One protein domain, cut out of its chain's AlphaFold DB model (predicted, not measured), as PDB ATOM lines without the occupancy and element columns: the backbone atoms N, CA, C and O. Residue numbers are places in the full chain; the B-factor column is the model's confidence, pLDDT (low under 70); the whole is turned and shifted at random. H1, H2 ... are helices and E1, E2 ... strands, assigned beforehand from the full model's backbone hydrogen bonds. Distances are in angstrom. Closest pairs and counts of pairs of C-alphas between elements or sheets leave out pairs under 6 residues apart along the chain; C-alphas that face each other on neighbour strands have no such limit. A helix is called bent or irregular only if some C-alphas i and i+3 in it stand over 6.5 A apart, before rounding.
ATOM      1  N   ARG A   9     -21.115  12.358  19.073       97.06
ATOM      2  CA  ARG A   9     -21.020  10.964  19.477       97.06
ATOM      3  C   ARG A   9     -22.014  10.718  20.615       97.06
ATOM      4  O   ARG A   9     -22.121  11.535  21.520       97.06
ATOM      5  N   VAL A  10     -22.713   9.593  20.560       95.81
ATOM      6  CA  VAL A  10     -23.735   9.183  21.522       95.81
ATOM      7  C   VAL A  10     -23.323   7.840  22.114       95.81
ATOM      8  O   VAL A  10     -23.498   6.803  21.477       95.81
ATOM      9  N   ASP A  11     -22.758   7.856  23.320       96.44
ATOM     10  CA  ASP A  11     -22.345   6.629  24.015       96.44
ATOM     11  C   ASP A  11     -23.530   5.908  24.688       96.44
ATOM     12  O   ASP A  11     -23.535   4.686  24.769       96.44
ATOM     13  N   ASP A  12     -24.570   6.643  25.109       96.94
ATOM     14  CA  ASP A  12     -25.827   6.080  25.624       96.94
ATOM     15  C   ASP A  12     -27.004   6.467  24.721       96.94
ATOM     16  O   ASP A  12     -27.683   7.484  24.912       96.94
ATOM     17  N   VAL A  13     -27.246   5.627  23.713       94.44
ATOM     18  CA  VAL A  13     -28.321   5.825  22.731       94.44
ATOM     19  C   VAL A  13     -29.689   5.837  23.395       94.44
ATOM     20  O   VAL A  13     -30.533   6.652  23.028       94.44
ATOM     21  N   PHE A  14     -29.921   4.980  24.389       96.56
ATOM     22  CA  PHE A  14     -31.218   4.877  25.052       96.56
ATOM     23  C   PHE A  14     -31.571   6.170  25.787       96.56
ATOM     24  O   PHE A  14     -32.688   6.674  25.661       96.56
ATOM     25  N   ALA A  15     -30.621   6.733  26.538       96.06
ATOM     26  CA  ALA A  15     -30.813   8.014  27.204       96.06
ATOM     27  C   ALA A  15     -31.009   9.147  26.187       96.06
ATOM     28  O   ALA A  15     -31.914   9.970  26.353       96.06
ATOM     29  N   PHE A  16     -30.213   9.151  25.116       95.00
ATOM     30  CA  PHE A  16     -30.285  10.156  24.061       95.00
ATOM     31  C   PHE A  16     -31.647  10.175  23.356       95.00
ATOM     32  O   PHE A  16     -32.276  11.233  23.276       95.00
ATOM     33  N   VAL A  17     -32.158   9.028  22.894       92.88
ATOM     34  CA  VAL A  17     -33.464   8.977  22.210       92.88
ATOM     35  C   VAL A  17     -34.611   9.313  23.161       92.88
ATOM     36  O   VAL A  17     -35.538  10.017  22.773       92.88
ATOM     37  N   LEU A  18     -34.538   8.901  24.432       94.06
ATOM     38  CA  LEU A  18     -35.546   9.270  25.433       94.06
ATOM     39  C   LEU A  18     -35.617  10.786  25.668       94.06
ATOM     40  O   LEU A  18     -36.706  11.302  25.930       94.06
ATOM     41  N   ALA A  19     -34.482  11.484  25.585       92.38
ATOM     42  CA  ALA A  19     -34.390  12.928  25.793       92.38
ATOM     43  C   ALA A  19     -34.766  13.753  24.550       92.38
ATOM     44  O   ALA A  19     -35.268  14.866  24.687       92.38
ATOM     45  N   THR A  20     -34.530  13.226  23.347       89.25
ATOM     46  CA  THR A  20     -34.658  13.981  22.089       89.25
ATOM     47  C   THR A  20     -35.946  13.644  21.344       89.25
ATOM     48  O   THR A  20     -36.810  14.499  21.123       89.25
ATOM     49  N   TYR A  21     -36.092  12.384  20.947       83.75
ATOM     50  CA  TYR A  21     -37.274  11.838  20.309       83.75
ATOM     51  C   TYR A  21     -37.236  10.305  20.432       83.75
ATOM     52  O   TYR A  21     -36.419   9.664  19.778       83.75
ATOM     53  N   PRO A  22     -38.109   9.684  21.244       81.25
ATOM     54  CA  PRO A  22     -38.021   8.247  21.529       81.25
ATOM     55  C   PRO A  22     -38.224   7.310  20.326       81.25
ATOM     56  O   PRO A  22     -38.020   6.112  20.461       81.25
ATOM     57  N   TYR A  23     -38.617   7.844  19.165       74.38
ATOM     58  CA  TYR A  23     -38.700   7.127  17.887       74.38
ATOM     59  C   TYR A  23     -37.609   7.574  16.890       74.38
ATOM     60  O   TYR A  23     -37.778   7.425  15.686       74.38
ATOM     61  N   ALA A  24     -36.518   8.193  17.361       61.91
ATOM     62  CA  ALA A  24     -35.523   8.868  16.515       61.91
ATOM     63  C   ALA A  24     -34.741   7.964  15.566       61.91
ATOM     64  O   ALA A  24     -34.187   8.467  14.593       61.91
ATOM     65  N   VAL A  25     -34.672   6.662  15.831       78.94
ATOM     66  CA  VAL A  25     -33.897   5.758  14.985       78.94
ATOM     67  C   VAL A  25     -34.809   5.174  13.915       78.94
ATOM     68  O   VAL A  25     -35.466   4.160  14.132       78.94
ATOM     69  N   HIS A  26     -34.859   5.841  12.762       83.19
ATOM     70  CA  HIS A  26     -35.582   5.352  11.596       83.19
ATOM     71  C   HIS A  26     -34.630   4.579  10.664       83.19
ATOM     72  O   HIS A  26     -33.545   5.085  10.366       83.19
ATOM     73  N   PRO A  27     -35.013   3.398  10.136       84.50
ATOM     74  CA  PRO A  27     -34.151   2.615   9.242       84.50
ATOM     75  C   PRO A  27     -33.672   3.386   8.009       84.50
ATOM     76  O   PRO A  27     -32.559   3.182   7.538       84.50
ATOM     77  N   SER A  28     -34.497   4.301   7.491       87.12
ATOM     78  CA  SER A  28     -34.154   5.119   6.318       87.12
ATOM     79  C   SER A  28     -33.078   6.179   6.568       87.12
ATOM     80  O   SER A  28     -32.604   6.761   5.602       87.12
ATOM     81  N   SER A  29     -32.717   6.465   7.821       88.88
ATOM     82  CA  SER A  29     -31.765   7.525   8.188       88.88
ATOM     83  C   SER A  29     -30.563   6.987   8.971       88.88
ATOM     84  O   SER A  29     -29.971   7.712   9.769       88.88
ATOM     85  N   LEU A  30     -30.237   5.703   8.811       89.81
ATOM     86  CA  LEU A  30     -29.233   5.017   9.616       89.81
ATOM     87  C   LEU A  30     -28.265   4.222   8.734       89.81
ATOM     88  O   LEU A  30     -28.659   3.548   7.786       89.81
ATOM     89  N   MET A  31     -26.983   4.297   9.082       93.50
ATOM     90  CA  MET A  31     -25.903   3.527   8.475       93.50
ATOM     91  C   MET A  31     -25.198   2.725   9.568       93.50
ATOM     92  O   MET A  31     -24.925   3.250  10.646       93.50
ATOM     93  N   VAL A  32     -24.911   1.451   9.295       94.31
ATOM     94  CA  VAL A  32     -24.310   0.528  10.267       94.31
ATOM     95  C   VAL A  32     -23.115  -0.160   9.642       94.31
ATOM     96  O   VAL A  32     -23.162  -0.603   8.496       94.31
ATOM     97  N   GLU A  33     -22.049  -0.297  10.423       95.88
ATOM     98  CA  GLU A  33     -20.924  -1.139  10.053       95.88
ATOM     99  C   GLU A  33     -21.382  -2.602   9.920       95.88
ATOM    100  O   GLU A  33     -21.961  -3.177  10.845       95.88
ATOM    101  N   ARG A  34     -21.069  -3.250   8.792       96.81
ATOM    102  CA  ARG A  34     -21.452  -4.650   8.545       96.81
ATOM    103  C   ARG A  34     -21.049  -5.582   9.693       96.81
ATOM    104  O   ARG A  34     -21.831  -6.451  10.070       96.81
ATOM    105  N   ALA A  35     -19.843  -5.416  10.240       97.19
ATOM    106  CA  ALA A  35     -19.364  -6.268  11.322       97.19
ATOM    107  C   ALA A  35     -20.166  -6.064  12.617       97.19
ATOM    108  O   ALA A  35     -20.499  -7.046  13.274       97.19
ATOM    109  N   ALA A  36     -20.540  -4.823  12.949       96.31
ATOM    110  CA  ALA A  36     -21.392  -4.529  14.101       96.31
ATOM    111  C   ALA A  36     -22.793  -5.136  13.949       96.31
ATOM    112  O   ALA A  36     -23.298  -5.744  14.888       96.31
ATOM    113  N   LEU A  37     -23.397  -5.061  12.755       96.31
ATOM    114  CA  LEU A  37     -24.702  -5.681  12.497       96.31
ATOM    115  C   LEU A  37     -24.664  -7.209  12.660       96.31
ATOM    116  O   LEU A  37     -25.603  -7.799  13.193       96.31
ATOM    117  N   ILE A  38     -23.570  -7.847  12.231       97.25
ATOM    118  CA  ILE A  38     -23.360  -9.289  12.416       97.25
ATOM    119  C   ILE A  38     -23.209  -9.631  13.900       97.25
ATOM    120  O   ILE A  38     -23.884 -10.549  14.360       97.25
ATOM    121  N   ARG A  39     -22.382  -8.892  14.656       95.88
ATOM    122  CA  ARG A  39     -22.205  -9.120  16.104       95.88
ATOM    123  C   ARG A  39     -23.497  -8.917  16.887       95.88
ATOM    124  O   ARG A  39     -23.830  -9.744  17.727       95.88
ATOM    125  N   ALA A  40     -24.274  -7.895  16.526       95.12
ATOM    126  CA  ALA A  40     -25.583  -7.659  17.115       95.12
ATOM    127  C   ALA A  40     -26.568  -8.806  16.847       95.12
ATOM    128  O   ALA A  40     -27.538  -8.929  17.586       95.12
ATOM    129  N   GLY A  41     -26.341  -9.652  15.832       94.94
ATOM    130  CA  GLY A  41     -27.171 -10.817  15.515       94.94
ATOM    131  C   GLY A  41     -28.164 -10.603  14.371       94.94
ATOM    132  O   GLY A  41     -29.166 -11.310  14.308       94.94
ATOM    133  N   LEU A  42     -27.905  -9.638  13.477       95.12
ATOM    134  CA  LEU A  42     -28.752  -9.298  12.321       95.12
ATOM    135  C   LEU A  42     -30.200  -8.922  12.715       95.12
ATOM    136  O   LEU A  42     -30.511  -8.699  13.886       95.12
ATOM    137  N   PHE A  43     -31.096  -8.804  11.734       93.44
ATOM    138  CA  PHE A  43     -32.523  -8.607  11.995       93.44
ATOM    139  C   PHE A  43     -33.175  -9.915  12.469       93.44
ATOM    140  O   PHE A  43     -32.855 -10.982  11.937       93.44
ATOM    141  N   PRO A  44     -34.109  -9.862  13.435       90.50
ATOM    142  CA  PRO A  44     -34.778 -11.055  13.931       90.50
ATOM    143  C   PRO A  44     -35.713 -11.631  12.860       90.50
ATOM    144  O   PRO A  44     -36.664 -10.986  12.418       90.50
ATOM    145  N   VAL A  45     -35.458 -12.874  12.454       88.81
ATOM    146  CA  VAL A  45     -36.286 -13.580  11.467       88.81
ATOM    147  C   VAL A  45     -37.667 -13.878  12.057       88.81
ATOM    148  O   VAL A  45     -37.787 -14.352  13.184       88.81
ATOM    149  N   GLY A  46     -38.721 -13.614  11.281       85.56
ATOM    150  CA  GLY A  46     -40.108 -13.888  11.673       85.56
ATOM    151  C   GLY A  46     -40.763 -12.809  12.541       85.56
ATOM    152  O   GLY A  46     -41.942 -12.935  12.873       85.56
ATOM    153  N   ALA A  47     -40.048 -11.734  12.886       84.50
ATOM    154  CA  ALA A  47     -40.660 -10.563  13.499       84.50
ATOM    155  C   ALA A  47     -41.527  -9.824  12.464       84.50
ATOM    156  O   ALA A  47     -41.064  -9.461  11.388       84.50
ATOM    157  N   VAL A  48     -42.808  -9.633  12.789       84.00
ATOM    158  CA  VAL A  48     -43.776  -8.953  11.906       84.00
ATOM    159  C   VAL A  48     -43.695  -7.428  12.043       84.00
ATOM    160  O   VAL A  48     -44.100  -6.710  11.132       84.00
ATOM    161  N   MET A  49     -43.231  -6.937  13.197       86.31
ATOM    162  CA  MET A  49     -43.101  -5.515  13.509       86.31
ATOM    163  C   MET A  49     -42.085  -5.302  14.639       86.31
ATOM    164  O   MET A  49     -42.029  -6.095  15.584       86.31
ATOM    165  N   GLY A  50     -41.349  -4.191  14.580       88.62
ATOM    166  CA  GLY A  50     -40.397  -3.775  15.615       88.62
ATOM    167  C   GLY A  50     -39.061  -4.520  15.560       88.62
ATOM    168  O   GLY A  50     -38.277  -4.448  16.507       88.62
ATOM    169  N   GLU A  51     -38.817  -5.244  14.468       91.56
ATOM    170  CA  GLU A  51     -37.564  -5.924  14.151       91.56
ATOM    171  C   GLU A  51     -36.397  -4.944  14.033       91.56
ATOM    172  O   GLU A  51     -35.278  -5.237  14.457       91.56
ATOM    173  N   ASP A  52     -36.679  -3.758  13.503       91.94
ATOM    174  CA  ASP A  52     -35.732  -2.668  13.358       91.94
ATOM    175  C   ASP A  52     -35.324  -2.110  14.721       91.94
ATOM    176  O   ASP A  52     -34.147  -2.111  15.070       91.94
ATOM    177  N   THR A  53     -36.305  -1.748  15.542       92.75
ATOM    178  CA  THR A  53     -36.122  -1.198  16.882       92.75
ATOM    179  C   THR A  53     -35.319  -2.160  17.746       92.75
ATOM    180  O   THR A  53     -34.374  -1.740  18.409       92.75
ATOM    181  N   ASP A  54     -35.645  -3.454  17.716       95.12
ATOM    182  CA  ASP A  54     -34.880  -4.473  18.434       95.12
ATOM    183  C   ASP A  54     -33.420  -4.561  17.959       95.12
ATOM    184  O   ASP A  54     -32.503  -4.614  18.781       95.12
ATOM    185  N   THR A  55     -33.194  -4.514  16.643       95.31
ATOM    186  CA  THR A  55     -31.848  -4.534  16.052       95.31
ATOM    187  C   THR A  55     -31.029  -3.320  16.487       95.31
ATOM    188  O   THR A  55     -29.871  -3.462  16.877       95.31
ATOM    189  N   TRP A  56     -31.625  -2.128  16.501       93.25
ATOM    190  CA  TRP A  56     -30.955  -0.896  16.929       93.25
ATOM    191  C   TRP A  56     -30.621  -0.909  18.413       93.25
ATOM    192  O   TRP A  56     -29.529  -0.501  18.803       93.25
ATOM    193  N   CYS A  57     -31.519  -1.440  19.242       95.31
ATOM    194  CA  CYS A  57     -31.229  -1.621  20.654       95.31
ATOM    195  C   CYS A  57     -30.071  -2.599  20.890       95.31
ATOM    196  O   CYS A  57     -29.259  -2.362  21.779       95.31
ATOM    197  N   ARG A  58     -29.969  -3.684  20.108       96.44
ATOM    198  CA  ARG A  58     -28.825  -4.608  20.187       96.44
ATOM    199  C   ARG A  58     -27.528  -3.946  19.728       96.44
ATOM    200  O   ARG A  58     -26.521  -4.071  20.414       96.44
ATOM    201  N   LEU A  59     -27.561  -3.164  18.647       95.88
ATOM    202  CA  LEU A  59     -26.408  -2.359  18.219       95.88
ATOM    203  C   LEU A  59     -25.962  -1.348  19.281       95.88
ATOM    204  O   LEU A  59     -24.767  -1.127  19.432       95.88
ATOM    205  N   ALA A  60     -26.890  -0.760  20.039       95.31
ATOM    206  CA  ALA A  60     -26.547   0.158  21.124       95.31
ATOM    207  C   ALA A  60     -25.738  -0.512  22.249       95.31
ATOM    208  O   ALA A  60     -25.089   0.186  23.022       95.31
ATOM    209  N   PHE A  61     -25.742  -1.848  22.345       96.50
ATOM    210  CA  PHE A  61     -24.864  -2.591  23.253       96.50
ATOM    211  C   PHE A  61     -23.492  -2.915  22.649       96.50
ATOM    212  O   PHE A  61     -22.550  -3.143  23.404       96.50
ATOM    213  N   GLU A  62     -23.360  -2.900  21.320       95.38
ATOM    214  CA  GLU A  62     -22.094  -3.137  20.614       95.38
ATOM    215  C   GLU A  62     -21.171  -1.917  20.634       95.38
ATOM    216  O   GLU A  62     -19.954  -2.053  20.496       95.38
ATOM    217  N   GLY A  63     -21.732  -0.713  20.777       93.25
ATOM    218  CA  GLY A  63     -20.931   0.493  20.791       93.25
ATOM    219  C   GLY A  63     -21.700   1.801  20.602       93.25
ATOM    220  O   GLY A  63     -22.930   1.829  20.545       93.25
ATOM    221  N   PRO A  64     -20.944   2.906  20.507       94.25
ATOM    222  CA  PRO A  64     -21.468   4.259  20.372       94.25
ATOM    223  C   PRO A  64     -22.147   4.479  19.022       94.25
ATOM    224  O   PRO A  64     -21.772   3.895  18.004       94.25
ATOM    225  N   PHE A  65     -23.070   5.430  18.989       94.81
ATOM    226  CA  PHE A  65     -23.634   5.952  17.750       94.81
ATOM    227  C   PHE A  65     -23.008   7.308  17.420       94.81
ATOM    228  O   PHE A  65     -22.458   8.000  18.282       94.81
ATOM    229  N   ARG A  66     -23.115   7.717  16.155       94.94
ATOM    230  CA  ARG A  66     -22.886   9.101  15.736       94.94
ATOM    231  C   ARG A  66     -24.221   9.679  15.288       94.94
ATOM    232  O   ARG A  66     -24.844   9.143  14.377       94.94
ATOM    233  N   TYR A  67     -24.655  10.745  15.945       93.69
ATOM    234  CA  TYR A  67     -25.810  11.520  15.523       93.69
ATOM    235  C   TYR A  67     -25.367  12.609  14.547       93.69
ATOM    236  O   TYR A  67     -24.375  13.297  14.808       93.69
ATOM    237  N   VAL A  68     -26.108  12.733  13.447       92.69
ATOM    238  CA  VAL A  68     -25.970  13.803  12.458       92.69
ATOM    239  C   VAL A  68     -27.234  14.657  12.536       92.69
ATOM    240  O   VAL A  68     -28.347  14.151  12.377       92.69
ATOM    241  N   ALA A  69     -27.057  15.936  12.830       91.62
ATOM    242  CA  ALA A  69     -28.070  16.945  13.095       91.62
ATOM    243  C   ALA A  69     -28.610  17.587  11.810       91.62
ATOM    244  O   ALA A  69     -28.948  18.767  11.782       91.62
ATOM    245  N   GLU A  70     -28.712  16.805  10.738       89.56
ATOM    246  CA  GLU A  70     -29.279  17.250   9.471       89.56
ATOM    247  C   GLU A  70     -30.297  16.231   8.938       89.56
ATOM    248  O   GLU A  70     -30.195  15.030   9.219       89.56
ATOM    249  N   PRO A  71     -31.312  16.667   8.176       89.06
ATOM    250  CA  PRO A  71     -32.258  15.743   7.565       89.06
ATOM    251  C   PRO A  71     -31.580  14.883   6.486       89.06
ATOM    252  O   PRO A  71     -31.274  15.366   5.401       89.06
ATOM    253  N   THR A  72     -31.408  13.587   6.752       90.50
ATOM    254  CA  THR A  72     -30.818  12.630   5.792       90.50
ATOM    255  C   THR A  72     -31.855  11.799   5.035       90.50
ATOM    256  O   THR A  72     -31.536  11.170   4.028       90.50
ATOM    257  N   ALA A  73     -33.112  11.799   5.489       88.75
ATOM    258  CA  ALA A  73     -34.212  11.095   4.842       88.75
ATOM    259  C   ALA A  73     -35.555  11.791   5.092       88.75
ATOM    260  O   ALA A  73     -35.786  12.376   6.151       88.75
ATOM    261  N   VAL A  74     -36.472  11.662   4.130       86.25
ATOM    262  CA  VAL A  74     -37.871  12.084   4.268       86.25
ATOM    263  C   VAL A  74     -38.750  10.846   4.185       86.25
ATOM    264  O   VAL A  74     -38.840  10.203   3.141       86.25
ATOM    265  N   TYR A  75     -39.404  10.511   5.294       80.88
ATOM    266  CA  TYR A  75     -40.355   9.410   5.344       80.88
ATOM    267  C   TYR A  75     -41.774   9.928   5.105       80.88
ATOM    268  O   TYR A  75     -42.195  10.901   5.728       80.88
ATOM    269  N   ARG A  76     -42.514   9.285   4.197       81.44
ATOM    270  CA  ARG A  76     -43.934   9.578   3.968       81.44
ATOM    271  C   ARG A  76     -44.777   8.611   4.791       81.44
ATOM    272  O   ARG A  76     -44.945   7.457   4.399       81.44
ATOM    273  N   ASP A  77     -45.289   9.079   5.922       75.38
ATOM    274  CA  ASP A  77     -46.212   8.330   6.768       75.38
ATOM    275  C   ASP A  77     -47.683   8.595   6.391       75.38
ATOM    276  O   ASP A  77     -48.004   9.375   5.494       75.38
ATOM    277  N   GLY A  78     -48.603   7.858   7.019       72.50
ATOM    278  CA  GLY A  78     -50.041   8.135   6.925       72.50
ATOM    279  C   GLY A  78     -50.723   7.776   5.602       72.50
ATOM    280  O   GLY A  78     -51.938   7.940   5.493       72.50
ATOM    281  N   HIS A  79     -50.005   7.238   4.608       78.00
ATOM    282  CA  HIS A  79     -50.647   6.798   3.369       78.00
ATOM    283  C   HIS A  79     -51.556   5.577   3.636       78.00
ATOM    284  O   HIS A  79     -51.069   4.583   4.195       78.00
ATOM    285  N   PRO A  80     -52.841   5.582   3.224       75.75
ATOM    286  CA  PRO A  80     -53.802   4.519   3.555       75.75
ATOM    287  C   PRO A  80     -53.418   3.122   3.057       75.75
ATOM    288  O   PRO A  80     -53.875   2.123   3.607       75.75
ATOM    289  N   THR A  81     -52.588   3.057   2.015       78.44
ATOM    290  CA  THR A  81     -52.077   1.810   1.424       78.44
ATOM    291  C   THR A  81     -50.676   1.434   1.911       78.44
ATOM    292  O   THR A  81     -50.101   0.466   1.421       78.44
ATOM    293  N   SER A  82     -50.100   2.187   2.854       78.62
ATOM    294  CA  SER A  82     -48.805   1.830   3.437       78.62
ATOM    295  C   SER A  82     -48.895   0.498   4.185       78.62
ATOM    296  O   SER A  82     -49.929   0.155   4.768       78.62
ATOM    297  N   VAL A  83     -47.781  -0.238   4.222       76.19
ATOM    298  CA  VAL A  83     -47.667  -1.469   5.022       76.19
ATOM    299  C   VAL A  83     -48.037  -1.186   6.480       76.19
ATOM    300  O   VAL A  83     -48.789  -1.951   7.083       76.19
ATOM    301  N   LEU A  84     -47.602  -0.038   7.015       77.56
ATOM    302  CA  LEU A  84     -47.943   0.406   8.364       77.56
ATOM    303  C   LEU A  84     -49.458   0.584   8.548       77.56
ATOM    304  O   LEU A  84     -50.003   0.080   9.524       77.56
ATOM    305  N   ALA A  85     -50.163   1.223   7.609       77.19
ATOM    306  CA  ALA A  85     -51.617   1.387   7.693       77.19
ATOM    307  C   ALA A  85     -52.361   0.039   7.720       77.19
ATOM    308  O   ALA A  85     -53.343  -0.108   8.447       77.19
ATOM    309  N   GLY A  86     -51.879  -0.957   6.970       76.81
ATOM    310  CA  GLY A  86     -52.406  -2.323   7.021       76.81
ATOM    311  C   GLY A  86     -52.138  -3.017   8.361       76.81
ATOM    312  O   GLY A  86     -53.041  -3.636   8.925       76.81
ATOM    313  N   GLN A  87     -50.922  -2.885   8.898       75.75
ATOM    314  CA  GLN A  87     -50.539  -3.483  10.183       75.75
ATOM    315  C   GLN A  87     -51.259  -2.837  11.371       75.75
ATOM    316  O   GLN A  87     -51.677  -3.548  12.280       75.75
ATOM    317  N   LEU A  88     -51.500  -1.523  11.341       74.38
ATOM    318  CA  LEU A  88     -52.232  -0.802  12.392       74.38
ATOM    319  C   LEU A  88     -53.701  -1.235  12.532       74.38
ATOM    320  O   LEU A  88     -54.324  -0.946  13.550       74.38
ATOM    321  N   ARG A  89     -54.266  -1.934  11.536       77.19
ATOM    322  CA  ARG A  89     -55.608  -2.542  11.625       77.19
ATOM    323  C   ARG A  89     -55.611  -3.881  12.357       77.19
ATOM    324  O   ARG A  89     -56.677  -4.390  12.692       77.19
ATOM    325  N   ARG A  90     -54.442  -4.491  12.550       84.12
ATOM    326  CA  ARG A  90     -54.297  -5.757  13.270       84.12
ATOM    327  C   ARG A  90     -54.104  -5.473  14.753       84.12
ATOM    328  O   ARG A  90     -53.712  -4.377  15.148       84.12
ATOM    329  N   ARG A  91     -54.358  -6.485  15.584       87.00
ATOM    330  CA  ARG A  91     -54.017  -6.405  17.007       87.00
ATOM    331  C   ARG A  91     -52.507  -6.145  17.129       87.00
ATOM    332  O   ARG A  91     -51.740  -6.876  16.497       87.00
ATOM    333  N   PRO A  92     -52.075  -5.134  17.903       89.75
ATOM    334  CA  PRO A  92     -50.659  -4.833  18.047       89.75
ATOM    335  C   PRO A  92     -49.921  -6.011  18.689       89.75
ATOM    336  O   PRO A  92     -50.490  -6.761  19.486       89.75
ATOM    337  N   LEU A  93     -48.643  -6.152  18.351       90.50
ATOM    338  CA  LEU A  93     -47.749  -7.146  18.938       90.50
ATOM    339  C   LEU A  93     -46.815  -6.475  19.952       90.50
ATOM    340  O   LEU A  93     -46.431  -5.320  19.745       90.50
ATOM    341  N   PRO A  94     -46.429  -7.177  21.032       92.12
ATOM    342  CA  PRO A  94     -45.464  -6.641  21.979       92.12
ATOM    343  C   PRO A  94     -44.109  -6.407  21.287       92.12
ATOM    344  O   PRO A  94     -43.706  -7.220  20.449       92.12
ATOM    345  N   PRO A  95     -43.381  -5.333  21.642       93.06
ATOM    346  CA  PRO A  95     -42.088  -5.021  21.046       93.06
ATOM    347  C   PRO A  95     -41.078  -6.143  21.347       93.06
ATOM    348  O   PRO A  95     -40.918  -6.505  22.519       93.06
ATOM    349  N   PRO A  96     -40.349  -6.673  20.341       94.06
ATOM    350  CA  PRO A  96     -39.408  -7.779  20.552       94.06
ATOM    351  C   PRO A  96     -38.338  -7.474  21.610       94.06
ATOM    352  O   PRO A  96     -37.950  -8.361  22.376       94.06
ATOM    353  N   PHE A  97     -37.953  -6.198  21.727       95.00
ATOM    354  CA  PHE A  97     -36.922  -5.744  22.654       95.00
ATOM    355  C   PHE A  97     -37.210  -6.058  24.134       95.00
ATOM    356  O   PHE A  97     -36.270  -6.202  24.914       95.00
ATOM    357  N   ASP A  98     -38.474  -6.222  24.547       95.06
ATOM    358  CA  ASP A  98     -38.806  -6.656  25.917       95.06
ATOM    359  C   ASP A  98     -38.202  -8.035  26.238       95.06
ATOM    360  O   ASP A  98     -37.548  -8.223  27.271       95.06
ATOM    361  N   ARG A  99     -38.348  -8.987  25.308       94.94
ATOM    362  CA  ARG A  99     -37.778 -10.336  25.430       94.94
ATOM    363  C   ARG A  99     -36.262 -10.309  25.297       94.94
ATOM    364  O   ARG A  99     -35.579 -10.931  26.110       94.94
ATOM    365  N   THR A 100     -35.742  -9.556  24.328       95.56
ATOM    366  CA  THR A 100     -34.301  -9.419  24.081       95.56
ATOM    367  C   THR A 100     -33.576  -8.863  25.300       95.56
ATOM    368  O   THR A 100     -32.651  -9.500  25.802       95.56
ATOM    369  N   LEU A 101     -34.027  -7.730  25.851       97.00
ATOM    370  CA  LEU A 101     -33.397  -7.141  27.032       97.00
ATOM    371  C   LEU A 101     -33.480  -8.083  28.241       97.00
ATOM    372  O   LEU A 101     -32.522  -8.195  29.000       97.00
ATOM    373  N   THR A 102     -34.597  -8.797  28.407       96.44
ATOM    374  CA  THR A 102     -34.753  -9.788  29.482       96.44
ATOM    375  C   THR A 102     -33.729 -10.919  29.360       96.44
ATOM    376  O   THR A 102     -33.120 -11.296  30.361       96.44
ATOM    377  N   ALA A 103     -33.507 -11.447  28.153       96.50
ATOM    378  CA  ALA A 103     -32.503 -12.477  27.906       96.50
ATOM    379  C   ALA A 103     -31.079 -11.951  28.149       96.50
ATOM    380  O   ALA A 103     -30.317 -12.566  28.893       96.50
ATOM    381  N   LEU A 104     -30.740 -10.778  27.606       96.38
ATOM    382  CA  LEU A 104     -29.412 -10.180  27.768       96.38
ATOM    383  C   LEU A 104     -29.082  -9.887  29.237       96.38
ATOM    384  O   LEU A 104     -27.970 -10.164  29.680       96.38
ATOM    385  N   LEU A 105     -30.048  -9.390  30.017       96.25
ATOM    386  CA  LEU A 105     -29.869  -9.165  31.456       96.25
ATOM    387  C   LEU A 105     -29.608 -10.471  32.214       96.25
ATOM    388  O   LEU A 105     -28.739 -10.501  33.081       96.25
ATOM    389  N   ARG A 106     -30.321 -11.556  31.879       96.69
ATOM    390  CA  ARG A 106     -30.100 -12.879  32.494       96.69
ATOM    391  C   ARG A 106     -28.703 -13.428  32.217       96.69
ATOM    392  O   ARG A 106     -28.156 -14.120  33.067       96.69
ATOM    393  N   HIS A 107     -28.135 -13.114  31.056       95.31
ATOM    394  CA  HIS A 107     -26.798 -13.554  30.659       95.31
ATOM    395  C   HIS A 107     -25.682 -12.561  31.014       95.31
ATOM    396  O   HIS A 107     -24.533 -12.805  30.664       95.31
ATOM    397  N   GLY A 108     -25.989 -11.444  31.686       94.38
ATOM    398  CA  GLY A 108     -24.989 -10.416  32.000       94.38
ATOM    399  C   GLY A 108     -24.395  -9.734  30.759       94.38
ATOM    400  O   GLY A 108     -23.307  -9.178  30.828       94.38
ATOM    401  N   ALA A 109     -25.103  -9.775  29.628       94.81
ATOM    402  CA  ALA A 109     -24.637  -9.281  28.332       94.81
ATOM    403  C   ALA A 109     -24.970  -7.796  28.085       94.81
ATOM    404  O   ALA A 109     -24.743  -7.281  26.995       94.81
ATOM    405  N   VAL A 110     -25.535  -7.100  29.078       97.12
ATOM    406  CA  VAL A 110     -25.826  -5.661  28.997       97.12
ATOM    407  C   VAL A 110     -24.696  -4.883  29.669       97.12
ATOM    408  O   VAL A 110     -24.468  -5.092  30.864       97.12
ATOM    409  N   PRO A 111     -24.025  -3.948  28.969       96.62
ATOM    410  CA  PRO A 111     -23.025  -3.083  29.586       96.62
ATOM    411  C   PRO A 111     -23.593  -2.348  30.817       96.62
ATOM    412  O   PRO A 111     -24.652  -1.720  30.703       96.62
ATOM    413  N   PRO A 112     -22.912  -2.363  31.986       96.44
ATOM    414  CA  PRO A 112     -23.469  -1.827  33.234       96.44
ATOM    415  C   PRO A 112     -23.948  -0.375  33.147       96.44
ATOM    416  O   PRO A 112     -24.994  -0.024  33.696       96.44
ATOM    417  N   HIS A 113     -23.219   0.462  32.404       96.31
ATOM    418  CA  HIS A 113     -23.551   1.874  32.222       96.31
ATOM    419  C   HIS A 113     -24.839   2.102  31.405       96.31
ATOM    420  O   HIS A 113     -25.477   3.134  31.580       96.31
ATOM    421  N   LEU A 114     -25.270   1.131  30.589       97.88
ATOM    422  CA  LEU A 114     -26.491   1.207  29.773       97.88
ATOM    423  C   LEU A 114     -27.708   0.548  30.431       97.88
ATOM    424  O   LEU A 114     -28.835   0.750  29.986       97.88
ATOM    425  N   MET A 115     -27.532  -0.240  31.498       97.19
ATOM    426  CA  MET A 115     -28.624  -1.029  32.091       97.19
ATOM    427  C   MET A 115     -29.839  -0.173  32.477       97.19
ATOM    428  O   MET A 115     -30.987  -0.551  32.224       97.19
ATOM    429  N   ARG A 116     -29.601   0.996  33.087       97.25
ATOM    430  CA  ARG A 116     -30.677   1.888  33.543       97.25
ATOM    431  C   ARG A 116     -31.426   2.515  32.370       97.25
ATOM    432  O   ARG A 116     -32.656   2.527  32.373       97.25
ATOM    433  N   SER A 117     -30.710   3.054  31.391       97.75
ATOM    434  CA  SER A 117     -31.303   3.732  30.239       97.75
ATOM    435  C   SER A 117     -31.992   2.741  29.298       97.75
ATOM    436  O   SER A 117     -33.133   2.991  28.909       97.75
ATOM    437  N   ALA A 118     -31.402   1.565  29.058       97.56
ATOM    438  CA  ALA A 118     -32.038   0.462  28.335       97.56
ATOM    439  C   ALA A 118     -33.344   0.011  29.009       97.56
ATOM    440  O   ALA A 118     -34.365  -0.164  28.342       97.56
ATOM    441  N   GLY A 119     -33.355  -0.107  30.343       97.50
ATOM    442  CA  GLY A 119     -34.564  -0.420  31.112       97.50
ATOM    443  C   GLY A 119     -35.661   0.641  30.966       97.50
ATOM    444  O   GLY A 119     -36.826   0.299  30.749       97.50
ATOM    445  N   ARG A 120     -35.295   1.929  31.012       97.75
ATOM    446  CA  ARG A 120     -36.235   3.039  30.776       97.75
ATOM    447  C   ARG A 120     -36.765   3.049  29.344       97.75
ATOM    448  O   ARG A 120     -37.948   3.314  29.142       97.75
ATOM    449  N   TYR A 121     -35.926   2.730  28.360       97.62
ATOM    450  CA  TYR A 121     -36.348   2.652  26.965       97.62
ATOM    451  C   TYR A 121     -37.289   1.467  26.724       97.62
ATOM    452  O   TYR A 121     -38.348   1.641  26.124       97.62
ATOM    453  N   ARG A 122     -37.000   0.292  27.304       97.06
ATOM    454  CA  ARG A 122     -37.941  -0.841  27.330       97.06
ATOM    455  C   ARG A 122     -39.283  -0.433  27.941       97.06
ATOM    456  O   ARG A 122     -40.327  -0.737  27.372       97.06
ATOM    457  N   ASN A 123     -39.266   0.276  29.073       97.50
ATOM    458  CA  ASN A 123     -40.488   0.776  29.707       97.50
ATOM    459  C   ASN A 123     -41.276   1.704  28.771       97.50
ATOM    460  O   ASN A 123     -42.486   1.548  28.636       97.50
ATOM    461  N   PHE A 124     -40.597   2.624  28.081       97.12
ATOM    462  CA  PHE A 124     -41.224   3.472  27.069       97.12
ATOM    463  C   PHE A 124     -41.913   2.641  25.972       97.12
ATOM    464  O   PHE A 124     -43.103   2.849  25.725       97.12
ATOM    465  N   LEU A 125     -41.223   1.660  25.377       95.94
ATOM    466  CA  LEU A 125     -41.793   0.803  24.327       95.94
ATOM    467  C   LEU A 125     -43.013   0.012  24.818       95.94
ATOM    468  O   LEU A 125     -44.032  -0.042  24.132       95.94
ATOM    469  N   MET A 126     -42.952  -0.558  26.025       97.50
ATOM    470  CA  MET A 126     -44.077  -1.303  26.605       97.50
ATOM    471  C   MET A 126     -45.262  -0.401  26.946       97.50
ATOM    472  O   MET A 126     -46.418  -0.784  26.749       97.50
ATOM    473  N   LEU A 127     -45.002   0.829  27.390       97.38
ATOM    474  CA  LEU A 127     -46.055   1.814  27.566       97.38
ATOM    475  C   LEU A 127     -46.682   2.170  26.196       97.38
ATOM    476  O   LEU A 127     -47.893   2.373  26.130       97.38
ATOM    477  N   GLU A 128     -45.903   2.299  25.115       95.31
ATOM    478  CA  GLU A 128     -46.452   2.558  23.768       95.31
ATOM    479  C   GLU A 128     -47.286   1.389  23.255       95.31
ATOM    480  O   GLU A 128     -48.367   1.601  22.712       95.31
ATOM    481  N   TYR A 129     -46.848   0.162  23.513       95.44
ATOM    482  CA  TYR A 129     -47.637  -1.029  23.236       95.44
ATOM    483  C   TYR A 129     -48.970  -1.024  24.005       95.44
ATOM    484  O   TYR A 129     -50.030  -1.218  23.410       95.44
ATOM    485  N   ALA A 130     -48.964  -0.668  25.294       96.81
ATOM    486  CA  ALA A 130     -50.199  -0.496  26.064       96.81
ATOM    487  C   ALA A 130     -51.110   0.605  25.486       96.81
ATOM    488  O   ALA A 130     -52.332   0.468  25.510       96.81
ATOM    489  N   ARG A 131     -50.543   1.688  24.931       95.12
ATOM    490  CA  ARG A 131     -51.327   2.699  24.200       95.12
ATOM    491  C   ARG A 131     -51.984   2.095  22.962       95.12
ATOM    492  O   ARG A 131     -53.164   2.344  22.760       95.12
ATOM    493  N   GLN A 132     -51.250   1.324  22.163       92.88
ATOM    494  CA  GLN A 132     -51.789   0.693  20.957       92.88
ATOM    495  C   GLN A 132     -52.929  -0.278  21.292       92.88
ATOM    496  O   GLN A 132     -53.953  -0.247  20.619       92.88
ATOM    497  N   LEU A 133     -52.800  -1.067  22.365       94.00
ATOM    498  CA  LEU A 133     -53.875  -1.941  22.852       94.00
ATOM    499  C   LEU A 133     -55.131  -1.147  23.240       94.00
ATOM    500  O   LEU A 133     -56.242  -1.523  22.874       94.00
ATOM    501  N   LEU A 134     -54.968  -0.016  23.937       92.88
ATOM    502  CA  LEU A 134     -56.086   0.881  24.254       92.88
ATOM    503  C   LEU A 134     -56.727   1.468  22.995       92.88
ATOM    504  O   LEU A 134     -57.947   1.588  22.933       92.88
ATOM    505  N   ASP A 135     -55.915   1.848  22.011       89.44
ATOM    506  CA  ASP A 135     -56.393   2.414  20.750       89.44
ATOM    507  C   ASP A 135     -57.126   1.356  19.898       89.44
ATOM    508  O   ASP A 135     -58.042   1.709  19.161       89.44
ATOM    509  N   SER A 136     -56.808   0.064  20.061       88.94
ATOM    510  CA  SER A 136     -57.556  -1.060  19.477       88.94
ATOM    511  C   SER A 136     -58.735  -1.549  20.336       88.94
ATOM    512  O   SER A 136     -59.356  -2.551  19.993       88.94
ATOM    513  N   GLY A 137     -59.037  -0.887  21.460       89.25
ATOM    514  CA  GLY A 137     -60.149  -1.237  22.356       89.25
ATOM    515  C   GLY A 137     -59.870  -2.366  23.360       89.25
ATOM    516  O   GLY A 137     -60.761  -2.741  24.119       89.25
ATOM    517  N   ASP A 138     -58.643  -2.881  23.428       92.31
ATOM    518  CA  ASP A 138     -58.242  -3.984  24.311       92.31
ATOM    519  C   ASP A 138     -57.740  -3.459  25.671       92.31
ATOM    520  O   ASP A 138     -56.551  -3.474  26.009       92.31
ATOM    521  N   ALA A 139     -58.673  -2.919  26.460       92.94
ATOM    522  CA  ALA A 139     -58.369  -2.302  27.753       92.94
ATOM    523  C   ALA A 139     -57.866  -3.302  28.808       92.94
ATOM    524  O   ALA A 139     -57.123  -2.916  29.717       92.94
ATOM    525  N   GLU A 140     -58.268  -4.570  28.706       93.88
ATOM    526  CA  GLU A 140     -57.834  -5.627  29.617       93.88
ATOM    527  C   GLU A 140     -56.365  -5.983  29.379       93.88
ATOM    528  O   GLU A 140     -55.565  -5.883  30.316       93.88
ATOM    529  N   ALA A 141     -55.977  -6.281  28.133       95.25
ATOM    530  CA  ALA A 141     -54.581  -6.565  27.812       95.25
ATOM    531  C   ALA A 141     -53.681  -5.351  28.074       95.25
ATOM    532  O   ALA A 141     -52.549  -5.506  28.542       95.25
ATOM    533  N   ALA A 142     -54.177  -4.131  27.832       96.69
ATOM    534  CA  ALA A 142     -53.442  -2.916  28.168       96.69
ATOM    535  C   ALA A 142     -53.168  -2.819  29.675       96.69
ATOM    536  O   ALA A 142     -52.045  -2.522  30.083       96.69
ATOM    537  N   ARG A 143     -54.169  -3.100  30.522       96.44
ATOM    538  CA  ARG A 143     -53.997  -3.096  31.983       96.44
ATOM    539  C   ARG A 143     -53.004  -4.156  32.441       96.44
ATOM    540  O   ARG A 143     -52.180  -3.861  33.308       96.44
ATOM    541  N   ASP A 144     -53.083  -5.358  31.881       97.12
ATOM    542  CA  ASP A 144     -52.160  -6.441  32.215       97.12
ATOM    543  C   ASP A 144     -50.715  -6.077  31.845       97.12
ATOM    544  O   ASP A 144     -49.812  -6.150  32.681       97.12
ATOM    545  N   THR A 145     -50.526  -5.534  30.640       97.31
ATOM    546  CA  THR A 145     -49.240  -5.021  30.146       97.31
ATOM    547  C   THR A 145     -48.665  -3.947  31.072       97.31
ATOM    548  O   THR A 145     -47.492  -4.013  31.450       97.31
ATOM    549  N   LEU A 146     -49.484  -2.969  31.479       97.12
ATOM    550  CA  LEU A 146     -49.065  -1.903  32.393       97.12
ATOM    551  C   LEU A 146     -48.593  -2.467  33.736       97.12
ATOM    552  O   LEU A 146     -47.553  -2.054  34.232       97.12
ATOM    553  N   ARG A 147     -49.322  -3.430  34.306       96.69
ATOM    554  CA  ARG A 147     -49.000  -4.000  35.622       96.69
ATOM    555  C   ARG A 147     -47.765  -4.896  35.609       96.69
ATOM    556  O   ARG A 147     -47.015  -4.885  36.579       96.69
ATOM    557  N   ARG A 148     -47.581  -5.696  34.556       95.94
ATOM    558  CA  ARG A 148     -46.536  -6.735  34.514       95.94
ATOM    559  C   ARG A 148     -45.221  -6.260  33.909       95.94
ATOM    560  O   ARG A 148     -44.167  -6.711  34.344       95.94
ATOM    561  N   HIS A 149     -45.274  -5.377  32.914       95.88
ATOM    562  CA  HIS A 149     -44.099  -5.039  32.100       95.88
ATOM    563  C   HIS A 149     -43.647  -3.583  32.241       95.88
ATOM    564  O   HIS A 149     -42.491  -3.271  31.939       95.88
ATOM    565  N   CYS A 150     -44.522  -2.690  32.714       96.75
ATOM    566  CA  CYS A 150     -44.199  -1.275  32.869       96.75
ATOM    567  C   CYS A 150     -43.822  -0.936  34.318       96.75
ATOM    568  O   CYS A 150     -44.328  -1.512  35.277       96.75
ATOM    569  N   ARG A 151     -42.938   0.047  34.482       95.56
ATOM    570  CA  ARG A 151     -42.486   0.576  35.769       95.56
ATOM    571  C   ARG A 151     -42.948   2.020  35.906       95.56
ATOM    572  O   ARG A 151     -42.493   2.899  35.178       95.56
ATOM    573  N   LEU A 152     -43.820   2.269  36.886       94.12
ATOM    574  CA  LEU A 152     -44.333   3.608  37.201       94.12
ATOM    575  C   LEU A 152     -43.201   4.615  37.464       94.12
ATOM    576  O   LEU A 152     -43.274   5.748  37.007       94.12
ATOM    577  N   ALA A 153     -42.147   4.193  38.166       94.94
ATOM    578  CA  ALA A 153     -41.024   5.057  38.531       94.94
ATOM    579  C   ALA A 153     -40.217   5.574  37.324       94.94
ATOM    580  O   ALA A 153     -39.593   6.627  37.417       94.94
ATOM    581  N   ASP A 154     -40.233   4.854  36.199       93.62
ATOM    582  CA  ASP A 154     -39.430   5.201  35.022       93.62
ATOM    583  C   ASP A 154     -40.137   6.211  34.098       93.62
ATOM    584  O   ASP A 154     -39.464   6.942  33.367       93.62
ATOM    585  N   ASP A 155     -41.477   6.251  34.126       94.31
ATOM    586  CA  ASP A 155     -42.313   7.199  33.373       94.31
ATOM    587  C   ASP A 155     -43.721   7.333  34.001       94.31
ATOM    588  O   ASP A 155     -44.697   6.735  33.520       94.31
ATOM    589  N   PRO A 156     -43.855   8.104  35.097       95.44
ATOM    590  CA  PRO A 156     -45.096   8.153  35.865       95.44
ATOM    591  C   PRO A 156     -46.241   8.792  35.077       95.44
ATOM    592  O   PRO A 156     -47.388   8.354  35.171       95.44
ATOM    593  N   VAL A 157     -45.934   9.795  34.251       94.00
ATOM    594  CA  VAL A 157     -46.938  10.548  33.494       94.00
ATOM    595  C   VAL A 157     -47.590   9.666  32.431       94.00
ATOM    596  O   VAL A 157     -48.822   9.576  32.386       94.00
ATOM    597  N   ARG A 158     -46.802   8.983  31.582       94.12
ATOM    598  CA  ARG A 158     -47.379   8.098  30.554       94.12
ATOM    599  C   ARG A 158     -48.064   6.896  31.191       94.12
ATOM    600  O   ARG A 158     -49.142   6.526  30.728       94.12
ATOM    601  N   TYR A 159     -47.489   6.332  32.255       96.50
ATOM    602  CA  TYR A 159     -48.087   5.212  32.975       96.50
ATOM    603  C   TYR A 159     -49.477   5.565  33.504       96.50
ATOM    604  O   TYR A 159     -50.450   4.910  33.136       96.50
ATOM    605  N   VAL A 160     -49.600   6.621  34.317       94.31
ATOM    606  CA  VAL A 160     -50.878   6.996  34.944       94.31
ATOM    607  C   VAL A 160     -51.911   7.348  33.879       94.31
ATOM    608  O   VAL A 160     -53.034   6.848  33.923       94.31
ATOM    609  N   ARG A 161     -51.524   8.124  32.857       91.94
ATOM    610  CA  ARG A 161     -52.420   8.478  31.747       91.94
ATOM    611  C   ARG A 161     -52.971   7.241  31.032       91.94
ATOM    612  O   ARG A 161     -54.151   7.209  30.695       91.94
ATOM    613  N   ARG A 162     -52.133   6.231  30.786       93.62
ATOM    614  CA  ARG A 162     -52.536   4.970  30.138       93.62
ATOM    615  C   ARG A 162     -53.377   4.111  31.072       93.62
ATOM    616  O   ARG A 162     -54.396   3.582  30.649       93.62
ATOM    617  N   PHE A 163     -53.007   4.037  32.345       92.50
ATOM    618  CA  PHE A 163     -53.725   3.257  33.345       92.50
ATOM    619  C   PHE A 163     -55.157   3.762  33.547       92.50
ATOM    620  O   PHE A 163     -56.092   2.961  33.521       92.50
ATOM    621  N   LEU A 164     -55.352   5.081  33.637       90.44
ATOM    622  CA  LEU A 164     -56.682   5.690  33.746       90.44
ATOM    623  C   LEU A 164     -57.572   5.367  32.538       90.44
ATOM    624  O   LEU A 164     -58.755   5.086  32.710       90.44
ATOM    625  N   ARG A 165     -57.009   5.312  31.322       89.19
ATOM    626  CA  ARG A 165     -57.747   4.929  30.103       89.19
ATOM    627  C   ARG A 165     -58.250   3.483  30.114       89.19
ATOM    628  O   ARG A 165     -59.119   3.160  29.315       89.19
ATOM    629  N   THR A 166     -57.736   2.621  30.995       88.88
ATOM    630  CA  THR A 166     -58.223   1.238  31.095       88.88
ATOM    631  C   THR A 166     -59.607   1.155  31.754       88.88
ATOM    632  O   THR A 166     -60.305   0.157  31.582       88.88
ATOM    633  N   TRP A 167     -60.021   2.161  32.536       84.12
ATOM    634  CA  TRP A 167     -61.331   2.195  33.196       84.12
ATOM    635  C   TRP A 167     -62.381   2.859  32.304       84.12
ATOM    636  O   TRP A 167     -62.108   3.879  31.681       84.12
ATOM    637  N   SER A 168     -63.609   2.336  32.278       68.44
ATOM    638  CA  SER A 168     -64.698   2.835  31.417       68.44
ATOM    639  C   SER A 168     -65.037   4.315  31.651       68.44
ATOM    640  O   SER A 168     -65.330   5.041  30.702       68.44
ATOM    641  N   PHE A 169     -64.945   4.795  32.895       67.44
ATOM    642  CA  PHE A 169     -65.077   6.216  33.232       67.44
ATOM    643  C   PHE A 169     -63.844   7.035  32.815       67.44
ATOM    644  O   PHE A 169     -63.974   8.114  32.242       67.44
ATOM    645  N   GLY A 170     -62.640   6.491  33.012       63.88
ATOM    646  CA  GLY A 170     -61.395   7.127  32.580       63.88
ATOM    647  C   GLY A 170     -61.253   7.218  31.056       63.88
ATOM    648  O   GLY A 170     -60.701   8.191  30.552       63.88
ATOM    649  N   HIS A 171     -61.830   6.276  30.303       64.06
ATOM    650  CA  HIS A 171     -61.956   6.360  28.848       64.06
ATOM    651  C   HIS A 171     -62.871   7.520  28.425       64.06
ATOM    652  O   HIS A 171     -62.511   8.282  27.527       64.06
ATOM    653  N   ARG A 172     -64.015   7.714  29.103       65.25
ATOM    654  CA  ARG A 172     -64.907   8.864  28.858       65.25
ATOM    655  C   ARG A 172     -64.224  10.193  29.189       65.25
ATOM    656  O   ARG A 172     -64.271  11.102  28.369       65.25
ATOM    657  N   LEU A 173     -63.524  10.292  30.322       66.38
ATOM    658  CA  LEU A 173     -62.742  11.485  30.679       66.38
ATOM    659  C   LEU A 173     -61.619  11.770  29.671       66.38
ATOM    660  O   LEU A 173     -61.416  12.916  29.277       66.38
ATOM    661  N   TYR A 174     -60.910  10.736  29.210       65.69
ATOM    662  CA  TYR A 174     -59.887  10.878  28.176       65.69
ATOM    663  C   TYR A 174     -60.474  11.381  26.849       65.69
ATOM    664  O   TYR A 174     -59.917  12.304  26.254       65.69
ATOM    665  N   ALA A 175     -61.604  10.820  26.404       66.88
ATOM    666  CA  ALA A 175     -62.299  11.262  25.196       66.88
ATOM    667  C   ALA A 175     -62.737  12.733  25.297       66.88
ATOM    668  O   ALA A 175     -62.464  13.512  24.384       66.88
ATOM    669  N   LEU A 176     -63.310  13.135  26.437       67.50
ATOM    670  CA  LEU A 176     -63.685  14.526  26.714       67.50
ATOM    671  C   LEU A 176     -62.463  15.463  26.707       67.50
ATOM    672  O   LEU A 176     -62.511  16.530  26.105       67.50
ATOM    673  N   SER A 177     -61.326  15.042  27.277       69.94
ATOM    674  CA  SER A 177     -60.093  15.849  27.276       69.94
ATOM    675  C   SER A 177     -59.511  16.105  25.878       69.94
ATOM    676  O   SER A 177     -58.804  17.090  25.685       69.94
ATOM    677  N   ARG A 178     -59.795  15.241  24.890       63.81
ATOM    678  CA  ARG A 178     -59.359  15.436  23.494       63.81
ATOM    679  C   ARG A 178     -60.306  16.315  22.680       63.81
ATOM    680  O   ARG A 178     -59.846  16.921  21.721       63.81
ATOM    681  N   GLN A 179     -61.578  16.410  23.061       57.75
ATOM    682  CA  GLN A 179     -62.536  17.337  22.445       57.75
ATOM    683  C   GLN A 179     -62.260  18.800  22.830       57.75
ATOM    684  O   GLN A 179     -62.720  19.708  22.150       57.75
ATOM    685  N   TRP A 180     -61.472  19.027  23.886       47.47
ATOM    686  CA  TRP A 180     -61.112  20.355  24.386       47.47
ATOM    687  C   TRP A 180     -59.760  20.877  23.871       47.47
ATOM    688  O   TRP A 180     -59.211  21.822  24.433       47.47
ATOM    689  N   VAL A 181     -59.197  20.272  22.818       45.38
ATOM    690  CA  VAL A 181     -58.066  20.867  22.092       45.38
ATOM    691  C   VAL A 181     -58.655  21.873  21.101       45.38
ATOM    692  O   VAL A 181     -59.303  21.438  20.148       45.38
TER     693      VAL A 181
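AT A GLANCE: This is residues 9 to 181 of the 184 residues of an uncharacterized protein of Methylobacterium currus (UniProt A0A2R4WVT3). One long helix, H6, runs through the middle of the model, with H1 and H5 packed on its first and middle turns and H7 and H8 packed along its later turns as a three-helix up-and-down bundle. H2, packed on H3, lies towards one end of the long axis and H9, which makes a corner with H8, lies at the other, while residues 78 to 83 stick out from a wide loop between E1 and H5. The printed part has 173 residues with nine named helices and one named strand, in the order H1 H2 H3 E1 H4 H5 H6 H7 H8 H9, and its class is mostly helix. It is compact, with a radius of gyration of the C-alphas of 17.2 A and spans of 51 by 38 by 32 A.

HOW THE PARTS SIT: Residues 9 to 10 form a short antiparallel pairing with residues 65 to 66 of E1, residues 65 to 67, which pairs with no named strand. H1, residues 13 to 20, touches residues 114 to 121 of H6, residues 112 to 135, at a steep tilt of 55 degrees; the closest C-alphas, of Ala 15 and Ser 117, are 5.3 A apart. H2, residues 34 to 40, touches H3, residues 51 to 62, about perpendicular at 87 degrees, with the C-alphas of Ala 40 and Arg 58 closest at 5.4 A. H4, residues 83 to 87, touches no helix. H5, residues 97 to 106, touches residues 53 to 57 of H3, with the C-alphas of Asp 54 and Phe 97 closest at 4.9 A. H5 and H6 form a helical hairpin, closest at the C-alphas of Asp 98 and Arg 122, 6.0 A, with a shallow tilt of 32 degrees, only just short of steep. H6 is the hub, touching four helices; it is irregular, with C-alphas 113 and 116 standing 7.2 A apart. Residues 123 to 134 of H6 form a hairpin with H7, residues 139 to 149, opposite ways at 8 degrees, closest at the C-alphas of Ala 130 and Ala 142, 4.6 A. H8, residues 156 to 165, touches H7, with the C-alphas of Arg 143 and Phe 163 closest at 6.5 A. H9, residues 168 to 179, touches H8 only at the corner, closest at the C-alphas of Arg 165 and His 171, 4.6 A. Every O i to N i+4 pair is within hydrogen-bond range in H1, H2, H4, H5, H7, H8 and H9; in H3 it is 7 of 8 and in H6 18 of 20.

IN THESE COORDINATES: H1 begins at C-alpha 13, (-28.321, 5.825, 22.731). H3 is 17.0 A long, H6 35.5 A, H7 15.2 A and H9 17.2 A. H6 runs from C-alpha 112 at (-23.469, -1.827, 33.234) to C-alpha 135 at (-56.393, 2.414, 20.750). H9 ends at C-alpha 179, (-62.536, 17.337, 22.445).

THE WHOLE: The C-alphas farthest apart, of Ala 35 and Phe 169, are 52.2 A apart. The printed part has no cut. The long links are H1 to H2, with 13 residues, and E1 to H4, with 15. The mean pLDDT of the printed part is 89.3; residue 24 and residues 168 to 181 are under 70.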